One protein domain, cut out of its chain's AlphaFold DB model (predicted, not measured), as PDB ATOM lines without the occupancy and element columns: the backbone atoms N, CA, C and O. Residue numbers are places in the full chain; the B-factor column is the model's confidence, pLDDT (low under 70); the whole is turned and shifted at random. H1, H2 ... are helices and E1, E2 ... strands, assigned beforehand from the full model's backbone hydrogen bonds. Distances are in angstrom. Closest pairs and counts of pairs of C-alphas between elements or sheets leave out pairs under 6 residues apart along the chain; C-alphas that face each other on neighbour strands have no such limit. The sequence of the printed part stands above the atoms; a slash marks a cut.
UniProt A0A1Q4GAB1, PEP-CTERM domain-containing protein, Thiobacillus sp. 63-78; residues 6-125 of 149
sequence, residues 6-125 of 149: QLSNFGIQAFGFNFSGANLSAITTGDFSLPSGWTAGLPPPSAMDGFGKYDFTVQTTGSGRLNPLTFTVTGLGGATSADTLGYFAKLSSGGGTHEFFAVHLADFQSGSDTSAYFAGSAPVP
ATOM      1  N   GLN A   6       3.916  49.023 -52.770       94.25
ATOM      2  CA  GLN A   6       3.191  49.901 -51.849       94.25
ATOM      3  C   GLN A   6       3.322  51.353 -52.319       94.25
ATOM      4  O   GLN A   6       4.414  51.778 -52.699       94.25
ATOM      5  N   LEU A   7       2.221  52.100 -52.304       93.69
ATOM      6  CA  LEU A   7       2.203  53.529 -52.605       93.69
ATOM      7  C   LEU A   7       2.224  54.348 -51.301       93.69
ATOM      8  O   LEU A   7       2.337  53.807 -50.200       93.69
ATOM      9  N   SER A   8       2.186  55.675 -51.424       93.94
ATOM     10  CA  SER A   8       2.456  56.620 -50.327       93.94
ATOM     11  C   SER A   8       1.534  56.498 -49.111       93.94
ATOM     12  O   SER A   8       1.904  56.904 -48.015       93.94
ATOM     13  N   ASN A   9       0.333  55.979 -49.311       95.25
ATOM     14  CA  ASN A   9      -0.743  55.875 -48.339       95.25
ATOM     15  C   ASN A   9      -1.243  54.416 -48.255       95.25
ATOM     16  O   ASN A   9      -2.436  54.144 -48.074       95.25
ATOM     17  N   PHE A  10      -0.313  53.466 -48.434       96.69
ATOM     18  CA  PHE A  10      -0.566  52.033 -48.315       96.69
ATOM     19  C   PHE A  10      -1.029  51.664 -46.912       96.69
ATOM     20  O   PHE A  10      -0.357  51.949 -45.920       96.69
ATOM     21  N   GLY A  11      -2.148  50.946 -46.834       97.19
ATOM     22  CA  GLY A  11      -2.573  50.350 -45.580       97.19
ATOM     23  C   GLY A  11      -3.981  49.791 -45.585       97.19
ATOM     24  O   GLY A  11      -4.689  49.766 -46.596       97.19
ATOM     25  N   ILE A  12      -4.371  49.324 -44.405       97.62
ATOM     26  CA  ILE A  12      -5.700  48.811 -44.110       97.62
ATOM     27  C   ILE A  12      -6.648  50.002 -44.019       97.62
ATOM     28  O   ILE A  12      -6.381  50.959 -43.293       97.62
ATOM     29  N   GLN A  13      -7.753  49.934 -44.756       97.25
ATOM     30  CA  GLN A  13      -8.815  50.938 -44.735       97.25
ATOM     31  C   GLN A  13     -10.058  50.455 -43.981       97.25
ATOM     32  O   GLN A  13     -10.789  51.266 -43.417       97.25
ATOM     33  N   ALA A  14     -10.310  49.147 -43.983       96.19
ATOM     34  CA  ALA A  14     -11.406  48.548 -43.240       96.19
ATOM     35  C   ALA A  14     -11.049  47.138 -42.771       96.19
ATOM     36  O   ALA A  14     -10.284  46.432 -43.430       96.19
ATOM     37  N   PHE A  15     -11.632  46.733 -41.650       95.06
ATOM     38  CA  PHE A  15     -11.510  45.403 -41.071       95.06
ATOM     39  C   PHE A  15     -12.861  44.976 -40.498       95.06
ATOM     40  O   PHE A  15     -13.473  45.725 -39.740       95.06
ATOM     41  N   GLY A  16     -13.330  43.789 -40.858       93.56
ATOM     42  CA  GLY A  16     -14.638  43.261 -40.486       93.56
ATOM     43  C   GLY A  16     -14.499  41.918 -39.801       93.56
ATOM     44  O   GLY A  16     -13.687  41.092 -40.214       93.56
ATOM     45  N   PHE A  17     -15.274  41.711 -38.744       91.44
ATOM     46  CA  PHE A  17     -15.231  40.497 -37.936       91.44
ATOM     47  C   PHE A  17     -16.570  40.265 -37.231       91.44
ATOM     48  O   PHE A  17     -17.386  41.175 -37.080       91.44
ATOM     49  N   ASN A  18     -16.791  39.025 -36.800       87.88
ATOM     50  CA  ASN A  18     -17.987  38.635 -36.059       87.88
ATOM     51  C   ASN A  18     -17.660  38.266 -34.615       87.88
ATOM     52  O   ASN A  18     -16.518  37.938 -34.273       87.88
ATOM     53  N   PHE A  19     -18.706  38.258 -33.795       79.44
ATOM     54  CA  PHE A  19     -18.662  37.835 -32.402       79.44
ATOM     55  C   PHE A  19     -19.758  36.799 -32.144       79.44
ATOM     56  O   PHE A  19     -20.901  36.974 -32.570       79.44
ATOM     57  N   SER A  20     -19.413  35.707 -31.461       75.12
ATOM     58  CA  SER A  20     -20.346  34.611 -31.153       75.12
ATOM     59  C   SER A  20     -20.909  34.637 -29.724       75.12
ATOM     60  O   SER A  20     -21.647  33.723 -29.363       75.12
ATOM     61  N   GLY A  21     -20.553  35.625 -28.896       70.38
ATOM     62  CA  GLY A  21     -21.003  35.697 -27.501       70.38
ATOM     63  C   GLY A  21     -22.446  36.192 -27.339       70.38
ATOM     64  O   GLY A  21     -23.026  36.827 -28.222       70.38
ATOM     65  N   ALA A  22     -23.033  35.905 -26.175       60.59
ATOM     66  CA  ALA A  22     -24.480  35.994 -25.944       60.59
ATOM     67  C   ALA A  22     -25.072  37.422 -25.914       60.59
ATOM     68  O   ALA A  22     -26.283  37.573 -26.050       60.59
ATOM     69  N   ASN A  23     -24.253  38.470 -25.752       66.69
ATOM     70  CA  ASN A  23     -24.712  39.861 -25.592       66.69
ATOM     71  C   ASN A  23     -24.147  40.811 -26.662       66.69
ATOM     72  O   ASN A  23     -23.633  41.881 -26.344       66.69
ATOM     73  N   LEU A  24     -24.269  40.455 -27.945       68.56
ATOM     74  CA  LEU A  24     -23.866  41.328 -29.061       68.56
ATOM     75  C   LEU A  24     -24.504  42.732 -28.971       68.56
ATOM     76  O   LEU A  24     -23.849  43.728 -29.255       68.56
ATOM     77  N   SER A  25     -25.757  42.811 -28.510       72.19
ATOM     78  CA  SER A  25     -26.511  44.064 -28.342       72.19
ATOM     79  C   SER A  25     -25.994  44.974 -27.220       72.19
ATOM     80  O   SER A  25     -26.421  46.122 -27.139       72.19
ATOM     81  N   ALA A  26     -25.124  44.471 -26.338       75.56
ATOM     82  CA  ALA A  26     -24.501  45.269 -25.281       75.56
ATOM     83  C   ALA A  26     -23.231  45.986 -25.760       75.56
ATOM     84  O   ALA A  26     -22.786  46.916 -25.094       75.56
ATOM     85  N   ILE A  27     -22.664  45.572 -26.899       81.88
ATOM     86  CA  ILE A  27     -21.483  46.203 -27.485       81.88
ATOM     87  C   ILE A  27     -21.913  47.486 -28.198       81.88
ATOM     88  O   ILE A  27     -22.765  47.483 -29.087       81.88
ATOM     89  N   THR A  28     -21.280  48.587 -27.819       86.19
ATOM     90  CA  THR A  28     -21.513  49.925 -28.361       86.19
ATOM     91  C   THR A  28     -20.268  50.449 -29.074       86.19
ATOM     92  O   THR A  28     -19.195  49.858 -29.015       86.19
ATOM     93  N   THR A  29     -20.363  51.594 -29.752       88.44
ATOM     94  CA  THR A  29     -19.187  52.224 -30.377       88.44
ATOM     95  C   THR A  29     -18.183  52.734 -29.344       88.44
ATOM     96  O   THR A  29     -16.995  52.795 -29.645       88.44
ATOM     97  N   GLY A  30     -18.634  53.066 -28.127       87.75
ATOM     98  CA  GLY A  30     -17.772  53.509 -27.023       87.75
ATOM     99  C   GLY A  30     -16.845  52.413 -26.500       87.75
ATOM    100  O   GLY A  30     -15.849  52.705 -25.843       87.75
ATOM    101  N   ASP A  31     -17.140  51.165 -26.848       87.38
ATOM    102  CA  ASP A  31     -16.324  50.013 -26.511       87.38
ATOM    103  C   ASP A  31     -15.125  49.846 -27.447       87.38
ATOM    104  O   ASP A  31     -14.253  49.033 -27.183       87.38
ATOM    105  N   PHE A  32     -15.028  50.614 -28.529       91.00
ATOM    106  CA  PHE A  32     -13.914  50.526 -29.465       91.00
ATOM    107  C   PHE A  32     -12.907  51.650 -29.204       91.00
ATOM    108  O   PHE A  32     -13.152  52.818 -29.504       91.00
ATOM    109  N   SER A  33     -11.726  51.290 -28.704       94.44
ATOM    110  CA  SER A  33     -10.560  52.173 -28.677       94.44
ATOM    111  C   SER A  33      -9.854  52.106 -30.032       94.44
ATOM    112  O   SER A  33      -9.087  51.179 -30.307       94.44
ATOM    113  N   LEU A  34     -10.181  53.063 -30.901       96.25
ATOM    114  CA  LEU A  34      -9.726  53.121 -32.290       96.25
ATOM    115  C   LEU A  34      -8.665  54.206 -32.516       96.25
ATOM    116  O   LEU A  34      -8.647  55.210 -31.799       96.25
ATOM    117  N   PRO A  35      -7.820  54.058 -33.555       97.62
ATOM    118  CA  PRO A  35      -6.968  55.142 -34.026       97.62
ATOM    119  C   PRO A  35      -7.772  56.384 -34.435       97.62
ATOM    120  O   PRO A  35      -8.950  56.308 -34.789       97.62
ATOM    121  N   SER A  36      -7.121  57.549 -34.438       96.00
ATOM    122  CA  SER A  36      -7.763  58.795 -34.875       96.00
ATOM    123  C   SER A  36      -8.285  58.678 -36.313       96.00
ATOM    124  O   SER A  36      -7.591  58.172 -37.194       96.00
ATOM    125  N   GLY A  37      -9.518  59.137 -36.552       95.62
ATOM    126  CA  GLY A  37     -10.160  59.073 -37.869       95.62
ATOM    127  C   GLY A  37     -10.724  57.699 -38.252       95.62
ATOM    128  O   GLY A  37     -11.173  57.534 -39.387       95.62
ATOM    129  N   TRP A  38     -10.714  56.727 -37.337       97.81
ATOM    130  CA  TRP A  38     -11.391  55.441 -37.499       97.81
ATOM    131  C   TRP A  38     -12.731  55.420 -36.767       97.81
ATOM    132  O   TRP A  38     -12.904  56.054 -35.726       97.81
ATOM    133  N   THR A  39     -13.681  54.664 -37.302       96.94
ATOM    134  CA  THR A  39     -15.012  54.471 -36.718       96.94
ATOM    135  C   THR A  39     -15.372  52.992 -36.663       96.94
ATOM    136  O   THR A  39     -14.895  52.201 -37.478       96.94
ATOM    137  N   ALA A  40     -16.217  52.621 -35.697       94.44
ATOM    138  CA  ALA A  40     -16.817  51.294 -35.605       94.44
ATOM    139  C   ALA A  40     -18.249  51.320 -36.161       94.44
ATOM    140  O   ALA A  40     -19.064  52.151 -35.760       94.44
ATOM    141  N   GLY A  41     -18.558  50.392 -37.059       92.44
ATOM    142  CA  GLY A  41     -19.912  50.004 -37.424       92.44
ATOM    143  C   GLY A  41     -20.390  48.880 -36.511       92.44
ATOM    144  O   GLY A  41     -19.685  47.884 -36.339       92.44
ATOM    145  N   LEU A  42     -21.576  49.059 -35.931       88.56
ATOM    146  CA  LEU A  42     -22.270  48.072 -35.104       88.56
ATOM    147  C   LEU A  42     -23.305  47.297 -35.939       88.56
ATOM    148  O   LEU A  42     -23.642  47.746 -37.040       88.56
ATOM    149  N   PRO A  43     -23.867  46.194 -35.411       85.88
ATOM    150  CA  PRO A  43     -24.979  45.497 -36.041       85.88
ATOM    151  C   PRO A  43     -26.149  46.436 -36.400       85.88
ATOM    152  O   PRO A  43     -26.422  47.389 -35.664       85.88
ATOM    153  N   PRO A  44     -26.894  46.159 -37.489       86.06
ATOM    154  CA  PRO A  44     -26.884  44.922 -38.277       86.06
ATOM    155  C   PRO A  44     -25.643  44.746 -39.181       86.06
ATOM    156  O   PRO A  44     -24.980  45.729 -39.507       86.06
ATOM    157  N   PRO A  45     -25.331  43.505 -39.618       83.69
ATOM    158  CA  PRO A  45     -24.094  43.212 -40.337       83.69
ATOM    159  C   PRO A  45     -23.895  44.015 -41.628       83.69
ATOM    160  O   PRO A  45     -24.786  44.076 -42.484       83.69
ATOM    161  N   SER A  46     -22.689  44.556 -41.803       86.56
ATOM    162  CA  SER A  46     -22.282  45.344 -42.975       86.56
ATOM    163  C   SER A  46     -21.392  44.535 -43.914       86.56
ATOM    164  O   SER A  46     -20.571  43.737 -43.467       86.56
ATOM    165  N   ALA A  47     -21.567  44.716 -45.225       87.62
ATOM    166  CA  ALA A  47     -20.800  43.982 -46.227       87.62
ATOM    167  C   ALA A  47     -19.340  44.459 -46.277       87.62
ATOM    168  O   ALA A  47     -19.086  45.659 -46.357       87.62
ATOM    169  N   MET A  48     -18.403  43.511 -46.298       88.31
ATOM    170  CA  MET A  48     -17.053  43.719 -46.819       88.31
ATOM    171  C   MET A  48     -16.992  43.019 -48.167       88.31
ATOM    172  O   MET A  48     -17.350  41.843 -48.254       88.31
ATOM    173  N   ASP A  49     -16.690  43.766 -49.226       73.62
ATOM    174  CA  ASP A  49     -17.016  43.321 -50.575       73.62
ATOM    175  C   ASP A  49     -16.409  41.944 -50.915       73.62
ATOM    176  O   ASP A  49     -15.310  41.573 -50.511       73.62
ATOM    177  N   GLY A  50     -17.238  41.091 -51.523       76.12
ATOM    178  CA  GLY A  50     -16.919  39.695 -51.836       76.12
ATOM    179  C   GLY A  50     -17.033  38.687 -50.681       76.12
ATOM    180  O   GLY A  50     -17.549  37.591 -50.903       76.12
ATOM    181  N   PHE A  51     -16.641  39.046 -49.455       85.56
ATOM    182  CA  PHE A  51     -16.428  38.094 -48.343       85.56
ATOM    183  C   PHE A  51     -17.543  38.061 -47.289       85.56
ATOM    184  O   PHE A  51     -17.350  37.595 -46.160       85.56
ATOM    185  N   GLY A  52     -18.715  38.568 -47.658       89.75
ATOM    186  CA  GLY A  52     -19.921  38.533 -46.842       89.75
ATOM    187  C   GLY A  52     -20.084  39.729 -45.909       89.75
ATOM    188  O   GLY A  52     -19.448  40.775 -46.053       89.75
ATOM    189  N   LYS A  53     -21.026  39.596 -44.980       92.12
ATOM    190  CA  LYS A  53     -21.406  40.620 -44.009       92.12
ATOM    191  C   LYS A  53     -20.890  40.270 -42.626       92.12
ATOM    192  O   LYS A  53     -20.997  39.115 -42.202       92.12
ATOM    193  N   TYR A  54     -20.409  41.291 -41.932       92.31
ATOM    194  CA  TYR A  54     -19.790  41.184 -40.621       92.31
ATOM    195  C   TYR A  54     -20.560  41.995 -39.585       92.31
ATOM    196  O   TYR A  54     -20.994  43.109 -39.885       92.31
ATOM    197  N   ASP A  55     -20.726  41.432 -38.385       90.19
ATOM    198  CA  ASP A  55     -21.413  42.069 -37.254       90.19
ATOM    199  C   ASP A  55     -20.754  43.411 -36.899       90.19
ATOM    200  O   ASP A  55     -21.455  44.390 -36.642       90.19
ATOM    201  N   PHE A  56     -19.419  43.466 -36.949       91.12
ATOM    202  CA  PHE A  56     -18.642  44.675 -36.715       91.12
ATOM    203  C   PHE A  56     -17.727  44.986 -37.890       91.12
ATOM    204  O   PHE A  56     -17.124  44.099 -38.494       91.12
ATOM    205  N   THR A  57     -17.573  46.278 -38.162       93.94
ATOM    206  CA  THR A  57     -16.538  46.790 -39.064       93.94
ATOM    207  C   THR A  57     -15.820  47.940 -38.385       93.94
ATOM    208  O   THR A  57     -16.459  48.781 -37.766       93.94
ATOM    209  N   VAL A  58     -14.502  48.004 -38.493       95.88
ATOM    210  CA  VAL A  58     -13.735  49.206 -38.165       95.88
ATOM    211  C   VAL A  58     -13.174  49.754 -39.460       95.88
ATOM    212  O   VAL A  58     -12.646  48.996 -40.273       95.88
ATOM    213  N   GLN A  59     -13.348  51.046 -39.705       96.62
ATOM    214  CA  GLN A  59     -13.023  51.633 -41.000       96.62
ATOM    215  C   GLN A  59     -12.570  53.079 -40.886       96.62
ATOM    216  O   GLN A  59     -12.850  53.768 -39.906       96.62
ATOM    217  N   THR A  60     -11.899  53.543 -41.930       97.38
ATOM    218  CA  THR A  60     -11.465  54.927 -42.082       97.38
ATOM    219  C   THR A  60     -11.657  55.411 -43.520       97.38
ATOM    220  O   THR A  60     -12.008  54.659 -44.435       97.38
ATOM    221  N   THR A  61     -11.439  56.706 -43.729       95.88
ATOM    222  CA  THR A  61     -11.370  57.293 -45.071       95.88
ATOM    223  C   THR A  61     -10.036  56.955 -45.732       95.88
ATOM    224  O   THR A  61      -9.103  56.513 -45.071       95.88
ATOM    225  N   GLY A  62      -9.905  57.185 -47.040       93.00
ATOM    226  CA  GLY A  62      -8.663  56.885 -47.757       93.00
ATOM    227  C   GLY A  62      -7.410  57.433 -47.065       93.00
ATOM    228  O   GLY A  62      -6.428  56.715 -46.974       93.00
ATOM    229  N   SER A  63      -7.453  58.643 -46.499       94.38
ATOM    230  CA  SER A  63      -6.303  59.286 -45.844       94.38
ATOM    231  C   SER A  63      -5.960  58.764 -44.443       94.38
ATOM    232  O   SER A  63      -4.935  59.159 -43.901       94.38
ATOM    233  N   GLY A  64      -6.812  57.937 -43.830       96.50
ATOM    234  CA  GLY A  64      -6.595  57.406 -42.477       96.50
ATOM    235  C   GLY A  64      -6.065  55.973 -42.437       96.50
ATOM    236  O   GLY A  64      -6.066  55.361 -41.368       96.50
ATOM    237  N   ARG A  65      -5.665  55.414 -43.589       97.69
ATOM    238  CA  ARG A  65      -5.175  54.032 -43.721       97.69
ATOM    239  C   ARG A  65      -3.958  53.784 -42.835       97.69
ATOM    240  O   ARG A  65      -3.113  54.660 -42.665       97.69
ATOM    241  N   LEU A  66      -3.858  52.573 -42.290       97.50
ATOM    242  CA  LEU A  66      -2.774  52.196 -41.378       97.50
ATOM    243  C   LEU A  66      -2.140  50.857 -41.756       97.50
ATOM    244  O   LEU A  66      -2.827  49.912 -42.142       97.50
ATOM    245  N   ASN A  67      -0.824  50.764 -41.587       94.50
ATOM    246  CA  ASN A  67      -0.053  49.532 -41.712       94.50
ATOM    247  C   ASN A  67       1.060  49.515 -40.639       94.50
ATOM    248  O   ASN A  67       2.099  50.141 -40.859       94.50
ATOM    249  N   PRO A  68       0.874  48.844 -39.484       95.31
ATOM    250  CA  PRO A  68      -0.277  48.014 -39.106       95.31
ATOM    251  C   PRO A  68      -1.480  48.815 -38.572       95.31
ATOM    252  O   PRO A  68      -1.324  49.900 -38.018       95.31
ATOM    253  N   LEU A  69      -2.683  48.234 -38.672       96.19
ATOM    254  CA  LEU A  69      -3.860  48.650 -37.899       96.19
ATOM    255  C   LEU A  69      -3.815  47.994 -36.512       96.19
ATOM    256  O   LEU A  69      -3.612  46.787 -36.396       96.19
ATOM    257  N   THR A  70      -4.045  48.767 -35.454       95.75
ATOM    258  CA  THR A  70      -4.194  48.252 -34.085       95.75
ATOM    259  C   THR A  70      -5.325  48.988 -33.385       95.75
ATOM    260  O   THR A  70      -5.424  50.208 -33.479       95.75
ATOM    261  N   PHE A  71      -6.184  48.242 -32.698       93.19
ATOM    262  CA  PHE A  71      -7.283  48.774 -31.899       93.19
ATOM    263  C   PHE A  71      -7.606  47.814 -30.753       93.19
ATOM    264  O   PHE A  71      -7.137  46.675 -30.729       93.19
ATOM    265  N   THR A  72      -8.394  48.273 -29.788       89.62
ATOM    266  CA  THR A  72      -8.882  47.442 -28.679       89.62
ATOM    267  C   THR A  72     -10.393  47.544 -28.594       89.62
ATOM    268  O   THR A  72     -10.955  48.611 -28.823       89.62
ATOM    269  N   VAL A  73     -11.043  46.437 -28.251       85.00
ATOM    270  CA  VAL A  73     -12.473  46.405 -27.947       85.00
ATOM    271  C   VAL A  73     -12.621  46.134 -26.451       85.00
ATOM    272  O   VAL A  73     -12.276  45.058 -25.966       85.00
ATOM    273  N   THR A  74     -13.042  47.152 -25.709       74.81
ATOM    274  CA  THR A  74     -13.485  47.088 -24.313       74.81
ATOM    275  C   THR A  74     -14.978  46.717 -24.271       74.81
ATOM    276  O   THR A  74     -15.502  46.237 -25.264       74.81
ATOM    277  N   GLY A  75     -15.688  46.793 -23.144       62.31
ATOM    278  CA  GLY A  75     -17.140  46.498 -23.142       62.31
ATOM    279  C   GLY A  75     -17.551  45.030 -23.024       62.31
ATOM    280  O   GLY A  75     -18.733  44.722 -22.909       62.31
ATOM    281  N   LEU A  76     -16.589  44.115 -22.907       60.19
ATOM    282  CA  LEU A  76     -16.808  42.718 -22.509       60.19
ATOM    283  C   LEU A  76     -17.308  42.561 -21.057       60.19
ATOM    284  O   LEU A  76     -17.194  41.486 -20.485       60.19
ATOM    285  N   GLY A  77     -17.837  43.609 -20.418       48.75
ATOM    286  CA  GLY A  77     -18.108  43.715 -18.975       48.75
ATOM    287  C   GLY A  77     -19.164  42.767 -18.384       48.75
ATOM    288  O   GLY A  77     -19.569  42.951 -17.241       48.75
ATOM    289  N   GLY A  78     -19.601  41.754 -19.128       50.56
ATOM    290  CA  GLY A  78     -20.372  40.602 -18.641       50.56
ATOM    291  C   GLY A  78     -19.969  39.285 -19.314       50.56
ATOM    292  O   GLY A  78     -20.643  38.273 -19.148       50.56
ATOM    293  N   ALA A  79     -18.892  39.319 -20.095       53.44
ATOM    294  CA  ALA A  79     -18.362  38.214 -20.854       53.44
ATOM    295  C   ALA A  79     -17.288  37.525 -20.001       53.44
ATOM    296  O   ALA A  79     -16.319  38.139 -19.549       53.44
ATOM    297  N   THR A  80     -17.491  36.249 -19.716       56.22
ATOM    298  CA  THR A  80     -16.477  35.422 -19.056       56.22
ATOM    299  C   THR A  80     -15.249  35.297 -19.965       56.22
ATOM    300  O   THR A  80     -15.328  35.560 -21.161       56.22
ATOM    301  N   SER A  81     -14.107  34.825 -19.459       54.47
ATOM    302  CA  SER A  81     -12.923  34.541 -20.293       54.47
ATOM    303  C   SER A  81     -13.217  33.616 -21.494       54.47
ATOM    304  O   SER A  81     -12.444  33.587 -22.448       54.47
ATOM    305  N   ALA A  82     -14.328  32.867 -21.455       55.47
ATOM    306  CA  ALA A  82     -14.817  32.046 -22.559       55.47
ATOM    307  C   ALA A  82     -15.410  32.869 -23.721       55.47
ATOM    308  O   ALA A  82     -15.364  32.421 -24.861       55.47
ATOM    309  N   ASP A  83     -15.908  34.081 -23.474       56.12
ATOM    310  CA  ASP A  83     -16.464  34.957 -24.509       56.12
ATOM    311  C   ASP A  83     -15.370  35.639 -25.345       56.12
ATOM    312  O   ASP A  83     -15.583  35.932 -26.521       56.12
ATOM    313  N   THR A  84     -14.158  35.805 -24.801       55.84
ATOM    314  CA  THR A  84     -12.986  36.269 -25.567       55.84
ATOM    315  C   THR A  84     -12.552  35.251 -26.634       55.84
ATOM    316  O   THR A  84     -11.935  35.624 -27.627       55.84
ATOM    317  N   LEU A  85     -12.913  33.968 -26.483       55.47
ATOM    318  CA  LEU A  85     -12.727  32.942 -27.522       55.47
ATOM    319  C   LEU A  85     -13.756  33.060 -28.664       55.47
ATOM    320  O   LEU A  85     -13.623  32.373 -29.671       55.47
ATOM    321  N   GLY A  86     -14.777  33.916 -28.519       61.72
ATOM    322  CA  GLY A  86     -15.822  34.145 -29.518       61.72
ATOM    323  C   GLY A  86     -15.465  35.165 -30.603       61.72
ATOM    324  O   GLY A  86     -16.208  35.316 -31.579       61.72
ATOM    325  N   TYR A  87     -14.342  35.872 -30.460       64.88
ATOM    326  CA  TYR A  87     -13.812  36.745 -31.505       64.88
ATOM    327  C   TYR A  87     -13.220  35.887 -32.623       64.88
ATOM    328  O   TYR A  87     -12.380  35.032 -32.359       64.88
ATOM    329  N   PHE A  88     -13.673  36.095 -33.864       70.12
ATOM    330  CA  PHE A  88     -13.324  35.255 -35.026       70.12
ATOM    331  C   PHE A  88     -13.854  33.815 -34.972       70.12
ATOM    332  O   PHE A  88     -13.383  32.967 -35.718       70.12
ATOM    333  N   ALA A  89     -14.844  33.525 -34.125       70.75
ATOM    334  CA  ALA A  89     -15.441  32.188 -34.028       70.75
ATOM    335  C   ALA A  89     -16.687  32.007 -34.912       70.75
ATOM    336  O   ALA A  89     -17.195  30.897 -35.066       70.75
ATOM    337  N   LYS A  90     -17.203  33.098 -35.487       85.62
ATOM    338  CA  LYS A  90     -18.413  33.100 -36.313       85.62
ATOM    339  C   LYS A  90     -18.082  33.521 -37.739       85.62
ATOM    340  O   LYS A  90     -17.501  34.582 -37.968       85.62
ATOM    341  N   LEU A  91     -18.472  32.683 -38.694       89.56
ATOM    342  CA  LEU A  91     -18.351  32.980 -40.115       89.56
ATOM    343  C   LEU A  91     -19.237  34.171 -40.504       89.56
ATOM    344  O   LEU A  91     -20.295  34.395 -39.907       89.56
ATOM    345  N   SER A  92     -18.802  34.926 -41.511       91.31
ATOM    346  CA  SER A  92     -19.598  35.980 -42.138       91.31
ATOM    347  C   SER A  92     -20.917  35.434 -42.686       91.31
ATOM    348  O   SER A  92     -21.109  34.226 -42.826       91.31
ATOM    349  N   SER A  93     -21.865  36.331 -42.955       89.88
ATOM    350  CA  SER A  93     -23.178  35.972 -43.507       89.88
ATOM    351  C   SER A  93     -23.412  36.614 -44.872       89.88
ATOM    352  O   SER A  93     -23.048  37.765 -45.097       89.88
ATOM    353  N   GLY A  94     -24.060  35.899 -45.793       83.81
ATOM    354  CA  GLY A  94     -24.234  36.375 -47.170       83.81
ATOM    355  C   GLY A  94     -22.909  36.488 -47.939       83.81
ATOM    356  O   GLY A  94     -21.843  36.215 -47.402       83.81
ATOM    357  N   GLY A  95     -22.973  36.905 -49.207       73.31
ATOM    358  CA  GLY A  95     -21.815  36.855 -50.113       73.31
ATOM    359  C   GLY A  95     -21.627  35.477 -50.762       73.31
ATOM    360  O   GLY A  95     -22.511  34.625 -50.674       73.31
ATOM    361  N   GLY A  96     -20.510  35.290 -51.475       72.38
ATOM    362  CA  GLY A  96     -20.186  34.034 -52.172       72.38
ATOM    363  C   GLY A  96     -19.377  33.043 -51.327       72.38
ATOM    364  O   GLY A  96     -19.489  31.835 -51.524       72.38
ATOM    365  N   THR A  97     -18.595  33.548 -50.370       78.06
ATOM    366  CA  THR A  97     -17.789  32.766 -49.422       78.06
ATOM    367  C   THR A  97     -18.005  33.285 -48.004       78.06
ATOM    368  O   THR A  97     -18.260  34.476 -47.814       78.06
ATOM    369  N   HIS A  98     -17.880  32.400 -47.014       86.38
ATOM    370  CA  HIS A  98     -18.038  32.744 -45.604       86.38
ATOM    371  C   HIS A  98     -16.697  32.607 -44.884       86.38
ATOM    372  O   HIS A  98     -16.097  31.537 -44.926       86.38
ATOM    373  N   GLU A  99     -16.242  33.669 -44.222       90.19
ATOM    374  CA  GLU A  99     -14.918  33.744 -43.586       90.19
ATOM    375  C   GLU A  99     -15.018  34.379 -42.192       90.19
ATOM    376  O   GLU A  99     -16.020  35.019 -41.863       90.19
ATOM    377  N   PHE A 100     -14.005  34.195 -41.341       89.19
ATOM    378  CA  PHE A 100     -14.045  34.705 -39.960       89.19
ATOM    379  C   PHE A 100     -13.753  36.204 -39.856       89.19
ATOM    380  O   PHE A 100     -14.230  36.869 -38.931       89.19
ATOM    381  N   PHE A 101     -12.991  36.743 -40.805       91.56
ATOM    382  CA  PHE A 101     -12.733  38.171 -40.937       91.56
ATOM    383  C   PHE A 101     -12.456  38.550 -42.390       91.56
ATOM    384  O   PHE A 101     -12.029  37.716 -43.191       91.56
ATOM    385  N   ALA A 102     -12.624  39.835 -42.692       93.19
ATOM    386  CA  ALA A 102     -12.206  40.444 -43.947       93.19
ATOM    387  C   ALA A 102     -11.453  41.757 -43.703       93.19
ATOM    388  O   ALA A 102     -11.646  42.435 -42.695       93.19
ATOM    389  N   VAL A 103     -10.587  42.119 -44.644       94.56
ATOM    390  CA  VAL A 103      -9.721  43.297 -44.606       94.56
ATOM    391  C   VAL A 103      -9.742  43.957 -45.970       94.56
ATOM    392  O   VAL A 103      -9.492  43.297 -46.972       94.56
ATOM    393  N   HIS A 104      -9.972  45.265 -46.010       95.69
ATOM    394  CA  HIS A 104      -9.743  46.070 -47.201       95.69
ATOM    395  C   HIS A 104      -8.347  46.692 -47.113       95.69
ATOM    396  O   HIS A 104      -8.095  47.544 -46.256       95.69
ATOM    397  N   LEU A 105      -7.451  46.263 -47.999       95.31
ATOM    398  CA  LEU A 105      -6.119  46.833 -48.189       95.31
ATOM    399  C   LEU A 105      -6.117  47.684 -49.455       95.31
ATOM    400  O   LEU A 105      -6.650  47.275 -50.486       95.31
ATOM    401  N   ALA A 106      -5.501  48.858 -49.391       96.19
ATOM    402  CA  ALA A 106      -5.503  49.794 -50.505       96.19
ATOM    403  C   ALA A 106      -4.215  50.619 -50.583       96.19
ATOM    404  O   ALA A 106      -3.404  50.618 -49.657       96.19
ATOM    405  N   ASP A 107      -4.069  51.330 -51.702       96.56
ATOM    406  CA  ASP A 107      -2.872  52.081 -52.103       96.56
ATOM    407  C   ASP A 107      -1.651  51.188 -52.338       96.56
ATOM    408  O   ASP A 107      -0.543  51.429 -51.861       96.56
ATOM    409  N   PHE A 108      -1.863  50.110 -53.081       95.19
ATOM    410  CA  PHE A 108      -0.773  49.362 -53.692       95.19
ATOM    411  C   PHE A 108      -0.880  49.425 -55.214       95.19
ATOM    412  O   PHE A 108      -1.819  49.996 -55.748       95.19
ATOM    413  N   GLN A 109       0.082  48.838 -55.916       95.81
ATOM    414  CA  GLN A 109       0.020  48.589 -57.348       95.81
ATOM    415  C   GLN A 109       0.332  47.115 -57.613       95.81
ATOM    416  O   GLN A 109       1.434  46.640 -57.314       95.81
ATOM    417  N   SER A 110      -0.631  46.404 -58.198       93.69
ATOM    418  CA  SER A 110      -0.471  45.043 -58.723       93.69
ATOM    419  C   SER A 110      -1.237  44.917 -60.040       93.69
ATOM    420  O   SER A 110      -2.454  44.770 -60.044       93.69
ATOM    421  N   GLY A 111      -0.548  45.007 -61.180       92.06
ATOM    422  CA  GLY A 111      -1.234  45.074 -62.475       92.06
ATOM    423  C   GLY A 111      -2.074  46.350 -62.576       92.06
ATOM    424  O   GLY A 111      -1.508  47.435 -62.482       92.06
ATOM    425  N   SER A 112      -3.390  46.226 -62.760       93.69
ATOM    426  CA  SER A 112      -4.359  47.336 -62.713       93.69
ATOM    427  C   SER A 112      -4.927  47.607 -61.318       93.69
ATOM    428  O   SER A 112      -5.627  48.600 -61.133       93.69
ATOM    429  N   ASP A 113      -4.657  46.730 -60.355       94.00
ATOM    430  CA  ASP A 113      -5.326  46.753 -59.062       94.00
ATOM    431  C   ASP A 113      -4.602  47.689 -58.096       94.00
ATOM    432  O   ASP A 113      -3.378  47.603 -57.924       94.00
ATOM    433  N   THR A 114      -5.381  48.558 -57.447       95.56
ATOM    434  CA  THR A 114      -4.893  49.513 -56.438       95.56
ATOM    435  C   THR A 114      -5.404  49.246 -55.024       95.56
ATOM    436  O   THR A 114      -5.019  49.914 -54.059       95.56
ATOM    437  N   SER A 115      -6.318  48.291 -54.903       95.00
ATOM    438  CA  SER A 115      -6.951  47.867 -53.663       95.00
ATOM    439  C   SER A 115      -7.533  46.475 -53.834       95.00
ATOM    440  O   SER A 115      -7.938  46.104 -54.934       95.00
ATOM    441  N   ALA A 116      -7.613  45.726 -52.743       93.62
ATOM    442  CA  ALA A 116      -8.258  44.427 -52.723       93.62
ATOM    443  C   ALA A 116      -8.785  44.115 -51.327       93.62
ATOM    444  O   ALA A 116      -8.280  44.617 -50.314       93.62
ATOM    445  N   TYR A 117      -9.793  43.252 -51.295       93.06
ATOM    446  CA  TYR A 117     -10.268  42.651 -50.068       93.06
ATOM    447  C   TYR A 117      -9.609  41.291 -49.890       93.06
ATOM    448  O   TYR A 117      -9.443  40.521 -50.836       93.06
ATOM    449  N   PHE A 118      -9.225  41.015 -48.655       91.00
ATOM    450  CA  PHE A 118      -8.629  39.763 -48.233       91.00
ATOM    451  C   PHE A 118      -9.453  39.230 -47.079       91.00
ATOM    452  O   PHE A 118      -9.862  39.995 -46.209       91.00
ATOM    453  N   ALA A 119      -9.669  37.927 -47.044       90.56
ATOM    454  CA  ALA A 119     -10.343  37.280 -45.938       90.56
ATOM    455  C   ALA A 119      -9.547  36.068 -45.485       90.56
ATOM    456  O   ALA A 119      -8.721  35.535 -46.233       90.56
ATOM    457  N   GLY A 120      -9.758  35.680 -44.236       84.94
ATOM    458  CA  GLY A 120      -9.033  34.575 -43.645       84.94
ATOM    459  C   GLY A 120      -9.919  33.716 -42.770       84.94
ATOM    460  O   GLY A 120     -10.673  34.203 -41.923       84.94
ATOM    461  N   SER A 121      -9.719  32.415 -42.928       75.94
ATOM    462  CA  SER A 121     -10.013  31.413 -41.924       75.94
ATOM    463  C   SER A 121      -8.697  30.836 -41.410       75.94
ATOM    464  O   SER A 121      -7.770  30.581 -42.178       75.94
ATOM    465  N   ALA A 122      -8.571  30.675 -40.093       63.91
ATOM    466  CA  ALA A 122      -7.461  29.921 -39.531       63.91
ATOM    467  C   ALA A 122      -7.828  28.433 -39.635       63.91
ATOM    468  O   ALA A 122      -8.784  28.025 -38.971       63.91
ATOM    469  N   PRO A 123      -7.131  27.611 -40.444       57.53
ATOM    470  CA  PRO A 123      -7.338  26.172 -40.407       57.53
ATOM    471  C   PRO A 123      -6.835  25.673 -39.054       57.53
ATOM    472  O   PRO A 123      -5.638  25.491 -38.839       57.53
ATOM    473  N   VAL A 124      -7.752  25.502 -38.107       61.19
ATOM    474  CA  VAL A 124      -7.476  24.756 -36.884       61.19
ATOM    475  C   VAL A 124      -7.458  23.289 -37.300       61.19
ATOM    476  O   VAL A 124      -8.474  22.824 -37.819       61.19
ATOM    477  N   PRO A 125      -6.343  22.546 -37.134       60.75
ATOM    478  CA  PRO A 125      -6.356  21.123 -37.425       60.75
ATOM    479  C   PRO A 125      -7.439  20.484 -36.566       60.75
ATOM    480  O   PRO A 125      -7.445  20.653 -35.343       60.75
TER     481      PRO A 125
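AT A GLANCE: This is residues 6 to 125 of the 149 residues of the protein "PEP-CTERM domain-containing protein" of Thiobacillus sp. 63-78 (UniProt A0A1Q4GAB1). With little regular structure, the domain is one twisted antiparallel sheet, ordered E2 E3 E1 E4 E5, with long loops around it and short H1 beyond its strand ends. The 120 printed residues, 43 in named elements, run E1, E2, E3, H1, E4, E5: mostly strand. The whole is compact, radius of gyration of the C-alphas 14.7 A, spanning 46 by 33 by 27 A.

IN THESE COORDINATES: E1, residues 6 to 17, starts at C-alpha (3.191, 49.901, -51.849), spans 24.9 A and bends by 90 degrees at residue 9. E2 is residues 38 to 41, E3 56 to 60, H1 83 to 86. E4, residues 101 to 110, spans 22.7 A; E5, residues 113 to 120, spans 20.0 A, ending at C-alpha (-9.033, 34.575, -43.645).

HOW THE PARTS SIT: E1 is antiparallel to E3 at 159 degrees, N 15 and O 58 within hydrogen-bond range at 2.8 A, and to E4 at 166 degrees, N 13 and O 104 at 2.8 A. E2 and E3 form a hairpin, as do E4 and E5. H1, too short for an O i to N i+4 pair, is not on the sheet. E3, H1, E4 form a split strand-helix-strand unit, E1 between its same-way strands, with a right-handed crossover.

THE WHOLE: The printed part has no cut. The link E4 to E5 is tight; the others are long. Residues 22 to 24, 75 to 87 and 122 to 125 have pLDDT under 70.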